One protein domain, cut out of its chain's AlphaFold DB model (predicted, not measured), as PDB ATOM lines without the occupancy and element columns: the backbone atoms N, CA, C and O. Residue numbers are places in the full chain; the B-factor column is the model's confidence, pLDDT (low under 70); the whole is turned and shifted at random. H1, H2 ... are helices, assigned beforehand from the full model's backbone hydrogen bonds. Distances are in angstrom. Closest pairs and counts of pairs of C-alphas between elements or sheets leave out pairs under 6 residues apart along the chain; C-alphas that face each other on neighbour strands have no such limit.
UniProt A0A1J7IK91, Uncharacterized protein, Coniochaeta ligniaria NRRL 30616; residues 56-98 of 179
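AT A GLANCE: This is residues 56 to 98 of the 179 residues of an uncharacterized protein of Coniochaeta ligniaria NRRL 30616 (UniProt A0A1J7IK91). Three helices joined end to end make an open U with an empty middle: H2 is the base, and H1 and H3 are arms at its two ends. The printed part has 43 residues, with three named helices in the order H1, H2, H3 and no named strand: all helix. It is only just extended, close to loose, with a radius of gyration of the C-alphas of 14.1 A, and flat, spanning 37 by 26 by 14 A.

IN THESE COORDINATES: Find C-alpha 56 at (227.554, 246.462, 116.122); from there H1, residues 56 to 70, runs 21.0 A. H2, residues 74 to 86, begins at C-alpha 74 at (230.337, 272.433, 106.159) and runs 18.7 A. H3, residues 88 to 98, runs 15.4 A to C-alpha 98 at (256.727, 253.112, 96.857).

HOW THE PARTS SIT: Look at Leu 68 and Tyr 76, the closest C-alphas of H1 and H2, 8.0 A apart: these helices are close but not clearly touching, about perpendicular at 83 degrees. H2 and H3 meet only through their link. H1 and H3 are apart. In H1, H2 and H3 every O i to N i+4 pair is within hydrogen-bond range.

THE WHOLE: The C-alphas of Lys 56 and Gln 96 are the two farthest apart, 38.1 A. Both links are tight, and the printed part has no cut. No printed residue is under 70 in pLDDT.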
ATOM      1  N   LYS A  56     228.520 245.348 116.108       96.19
ATOM      2  CA  LYS A  56     227.554 246.462 116.122       96.19
ATOM      3  C   LYS A  56     228.242 247.821 116.046       96.19
ATOM      4  O   LYS A  56     227.766 248.708 115.347       96.19
ATOM      5  N   GLU A  57     229.352 247.987 116.758       96.31
ATOM      6  CA  GLU A  57     230.143 249.213 116.703       96.31
ATOM      7  C   GLU A  57     230.763 249.419 115.317       96.31
ATOM      8  O   GLU A  57     230.692 250.523 114.778       96.31
ATOM      9  N   ALA A  58     231.312 248.366 114.706       97.00
ATOM     10  CA  ALA A  58     231.851 248.428 113.352       97.00
ATOM     11  C   ALA A  58     230.776 248.808 112.319       97.00
ATOM     12  O   ALA A  58     231.014 249.698 111.498       97.00
ATOM     13  N   ASP A  59     229.593 248.191 112.396       97.00
ATOM     14  CA  ASP A  59     228.455 248.482 111.519       97.00
ATOM     15  C   ASP A  59     227.980 249.936 111.699       97.00
ATOM     16  O   ASP A  59     227.854 250.679 110.724       97.00
ATOM     17  N   TYR A  60     227.835 250.395 112.950       97.06
ATOM     18  CA  TYR A  60     227.474 251.780 113.258       97.06
ATOM     19  C   TYR A  60     228.491 252.784 112.702       97.06
ATOM     20  O   TYR A  60     228.114 253.764 112.060       97.06
ATOM     21  N   GLN A  61     229.790 252.552 112.916       96.62
ATOM     22  CA  GLN A  61     230.838 253.434 112.397       96.62
ATOM     23  C   GLN A  61     230.849 253.456 110.867       96.62
ATOM     24  O   GLN A  61     231.061 254.512 110.267       96.62
ATOM     25  N   TYR A  62     230.611 252.308 110.228       96.56
ATOM     26  CA  TYR A  62     230.508 252.213 108.778       96.56
ATOM     27  C   TYR A  62     229.346 253.053 108.237       96.56
ATOM     28  O   TYR A  62     229.557 253.876 107.338       96.56
ATOM     29  N   ASP A  63     228.149 252.885 108.802       96.56
ATOM     30  CA  ASP A  63     226.948 253.615 108.392       96.56
ATOM     31  C   ASP A  63     227.086 255.116 108.664       96.56
ATOM     32  O   ASP A  63     226.881 255.924 107.758       96.56
ATOM     33  N   TYR A  64     227.577 255.498 109.844       95.88
ATOM     34  CA  TYR A  64     227.847 256.893 110.192       95.88
ATOM     35  C   TYR A  64     228.824 257.560 109.206       95.88
ATOM     36  O   TYR A  64     228.601 258.672 108.723       95.88
ATOM     37  N   GLN A  65     229.907 256.868 108.835       95.56
ATOM     38  CA  GLN A  65     230.862 257.358 107.834       95.56
ATOM     39  C   GLN A  65     230.271 257.388 106.417       95.56
ATOM     40  O   GLN A  65     230.729 258.173 105.581       95.56
ATOM     41  N   ARG A  66     229.315 256.510 106.089       96.44
ATOM     42  CA  ARG A  66     228.584 256.552 104.814       96.44
ATOM     43  C   ARG A  66     227.688 257.788 104.766       96.44
ATOM     44  O   ARG A  66     227.841 258.584 103.844       96.44
ATOM     45  N   GLU A  67     226.873 258.010 105.790       96.50
ATOM     46  CA  GLU A  67     225.977 259.168 105.891       96.50
ATOM     47  C   GLU A  67     226.740 260.497 105.852       96.50
ATOM     48  O   GLU A  67     226.379 261.395 105.093       96.50
ATOM     49  N   LEU A  68     227.862 260.604 106.574       95.62
ATOM     50  CA  LEU A  68     228.733 261.785 106.518       95.62
ATOM     51  C   LEU A  68     229.331 262.044 105.127       95.62
ATOM     52  O   LEU A  68     229.682 263.182 104.810       95.62
ATOM     53  N   ARG A  69     229.507 261.005 104.302       94.25
ATOM     54  CA  ARG A  69     230.000 261.147 102.923       94.25
ATOM     55  C   ARG A  69     228.890 261.537 101.956       94.25
ATOM     56  O   ARG A  69     229.169 262.310 101.043       94.25
ATOM     57  N   GLU A  70     227.686 261.010 102.150       96.94
ATOM     58  CA  GLU A  70     226.503 261.327 101.346       96.94
ATOM     59  C   GLU A  70     226.006 262.751 101.626       96.94
ATOM     60  O   GLU A  70     225.758 263.507 100.689       96.94
ATOM     61  N   ASN A  71     225.969 263.156 102.900       96.75
ATOM     62  CA  ASN A  71     225.478 264.459 103.357       96.75
ATOM     63  C   ASN A  71     226.529 265.211 104.202       96.75
ATOM     64  O   ASN A  71     226.357 265.403 105.407       96.75
ATOM     65  N   PRO A  72     227.651 265.649 103.603       96.19
ATOM     66  CA  PRO A  72     228.748 266.257 104.350       96.19
ATOM     67  C   PRO A  72     228.404 267.666 104.852       96.19
ATOM     68  O   PRO A  72     228.190 268.581 104.048       96.19
ATOM     69  N   THR A  73     228.460 267.869 106.172       96.75
ATOM     70  CA  THR A  73     228.299 269.200 106.782       96.75
ATOM     71  C   THR A  73     229.461 270.139 106.407       96.75
ATOM     72  O   THR A  73     230.566 269.668 106.091       96.75
ATOM     73  N   PRO A  74     229.265 271.471 106.425       98.00
ATOM     74  CA  PRO A  74     230.337 272.433 106.159       98.00
ATOM     75  C   PRO A  74     231.559 272.248 107.072       98.00
ATOM     76  O   PRO A  74     232.697 272.275 106.600       98.00
ATOM     77  N   GLU A  75     231.336 271.968 108.355       97.19
ATOM     78  CA  GLU A  75     232.389 271.749 109.351       97.19
ATOM     79  C   GLU A  75     233.197 270.487 109.031       97.19
ATOM     80  O   GLU A  75     234.428 270.485 109.113       97.19
ATOM     81  N   TYR A  76     232.519 269.410 108.610       95.62
ATOM     82  CA  TYR A  76     233.179 268.178 108.188       95.62
ATOM     83  C   TYR A  76     234.087 268.415 106.974       95.62
ATOM     84  O   TYR A  76     235.231 267.949 106.959       95.62
ATOM     85  N   LYS A  77     233.614 269.173 105.975       97.50
ATOM     86  CA  LYS A  77     234.410 269.526 104.786       97.50
ATOM     87  C   LYS A  77     235.648 270.338 105.160       97.50
ATOM     88  O   LYS A  77     236.741 269.986 104.716       97.50
ATOM     89  N   ALA A  78     235.492 271.358 106.005       97.75
ATOM     90  CA  ALA A  78     236.598 272.197 106.464       97.75
ATOM     91  C   ALA A  78     237.661 271.372 107.207       97.75
ATOM     92  O   ALA A  78     238.845 271.422 106.870       97.75
ATOM     93  N   ARG A  79     237.238 270.516 108.148       97.31
ATOM     94  CA  ARG A  79     238.147 269.610 108.867       97.31
ATOM     95  C   ARG A  79     238.871 268.655 107.921       97.31
ATOM     96  O   ARG A  79     240.079 268.462 108.038       97.31
ATOM     97  N   LYS A  80     238.157 268.068 106.958       96.94
ATOM     98  CA  LYS A  80     238.748 267.165 105.963       96.94
ATOM     99  C   LYS A  80     239.778 267.880 105.087       96.94
ATOM    100  O   LYS A  80     240.818 267.301 104.794       96.94
ATOM    101  N   GLN A  81     239.514 269.123 104.695       97.38
ATOM    102  CA  GLN A  81     240.457 269.932 103.928       97.38
ATOM    103  C   GLN A  81     241.744 270.194 104.717       97.38
ATOM    104  O   GLN A  81     242.826 269.954 104.187       97.38
ATOM    105  N   ILE A  82     241.634 270.604 105.984       98.25
ATOM    106  CA  ILE A  82     242.793 270.818 106.867       98.25
ATOM    107  C   ILE A  82     243.614 269.529 106.991       98.25
ATOM    108  O   ILE A  82     244.824 269.543 106.764       98.25
ATOM    109  N   ASN A  83     242.955 268.397 107.255       97.69
ATOM    110  CA  ASN A  83     243.629 267.104 107.370       97.69
ATOM    111  C   ASN A  83     244.324 266.696 106.063       97.69
ATOM    112  O   ASN A  83     245.447 266.199 106.090       97.69
ATOM    113  N   ASN A  84     243.689 266.923 104.910       97.25
ATOM    114  CA  ASN A  84     244.289 266.624 103.611       97.25
ATOM    115  C   ASN A  84     245.538 267.471 103.347       97.25
ATOM    116  O   ASN A  84     246.507 266.943 102.808       97.25
ATOM    117  N   ILE A  85     245.524 268.753 103.728       98.06
ATOM    118  CA  ILE A  85     246.685 269.644 103.604       98.06
ATOM    119  C   ILE A  85     247.827 269.132 104.486       98.06
ATOM    120  O   ILE A  85     248.933 268.938 103.992       98.06
ATOM    121  N   GLN A  86     247.547 268.827 105.755       98.25
ATOM    122  CA  GLN A  86     248.553 268.314 106.693       98.25
ATOM    123  C   GLN A  86     249.161 266.976 106.243       98.25
ATOM    124  O   GLN A  86     250.348 266.732 106.439       98.25
ATOM    125  N   GLN A  87     248.362 266.102 105.628       98.06
ATOM    126  CA  GLN A  87     248.797 264.773 105.183       98.06
ATOM    127  C   GLN A  87     249.339 264.744 103.745       98.06
ATOM    128  O   GLN A  87     249.726 263.676 103.258       98.06
ATOM    129  N   ALA A  88     249.351 265.875 103.034       97.69
ATOM    130  CA  ALA A  88     249.729 265.916 101.623       97.69
ATOM    131  C   ALA A  88     251.194 265.508 101.414       97.69
ATOM    132  O   ALA A  88     251.481 264.644 100.577       97.69
ATOM    133  N   ASP A  89     252.106 266.083 102.197       98.06
ATOM    134  CA  ASP A  89     253.546 265.876 102.030       98.06
ATOM    135  C   ASP A  89     253.972 264.470 102.452       98.06
ATOM    136  O   ASP A  89     254.667 263.781 101.701       98.06
ATOM    137  N   SER A  90     253.465 263.983 103.591       98.06
ATOM    138  CA  SER A  90     253.706 262.611 104.052       98.06
ATOM    139  C   SER A  90     253.187 261.580 103.040       98.06
ATOM    140  O   SER A  90     253.866 260.599 102.721       98.06
ATOM    141  N   THR A  91     252.006 261.825 102.460       97.56
ATOM    142  CA  THR A  91     251.424 260.959 101.430       97.56
ATOM    143  C   THR A  91     252.265 260.966 100.157       97.56
ATOM    144  O   THR A  91     252.506 259.896  99.592       97.56
ATOM    145  N   ARG A  92     252.741 262.137  99.718       98.19
ATOM    146  CA  ARG A  92     253.599 262.272  98.534       98.19
ATOM    147  C   ARG A  92     254.933 261.551  98.722       98.19
ATOM    148  O   ARG A  92     255.311 260.773  97.849       98.19
ATOM    149  N   ALA A  93     255.594 261.746  99.862       98.31
ATOM    150  CA  ALA A  93     256.855 261.081 100.184       98.31
ATOM    151  C   ALA A  93     256.701 259.550 100.179       98.31
ATOM    152  O   ALA A  93     257.471 258.841  99.531       98.31
ATOM    153  N   ARG A  94     255.637 259.028 100.805       98.06
ATOM    154  CA  ARG A  94     255.329 257.589 100.798       98.06
ATOM    155  C   ARG A  94     255.074 257.047  99.387       98.06
ATOM    156  O   ARG A  94     255.527 255.951  99.067       98.06
ATOM    157  N   GLN A  95     254.352 257.789  98.549       98.00
ATOM    158  CA  GLN A  95     254.092 257.404  97.156       98.00
ATOM    159  C   GLN A  95     255.373 257.387  96.311       98.00
ATOM    160  O   GLN A  95     255.556 256.487  95.494       98.00
ATOM    161  N   GLN A  96     256.273 258.352  96.515       98.06
ATOM    162  CA  GLN A  96     257.581 258.377  95.854       98.06
ATOM    163  C   GLN A  96     258.451 257.197  96.293       98.06
ATOM    164  O   GLN A  96     258.990 256.498  95.439       98.06
ATOM    165  N   ALA A  97     258.513 256.909  97.596       98.12
ATOM    166  CA  ALA A  97     259.235 255.753  98.122       98.12
ATOM    167  C   ALA A  97     258.682 254.424  97.573       98.12
ATOM    168  O   ALA A  97     259.448 253.534  97.206       98.12
ATOM    169  N   ALA A  98     257.356 254.297  97.444       97.81
ATOM    170  CA  ALA A  98     256.727 253.112  96.857       97.81
ATOM    171  C   ALA A  98     257.065 252.940  95.365       97.81
ATOM    172  O   ALA A  98     257.281 251.816  94.922       97.81
TER     173      ALA A  98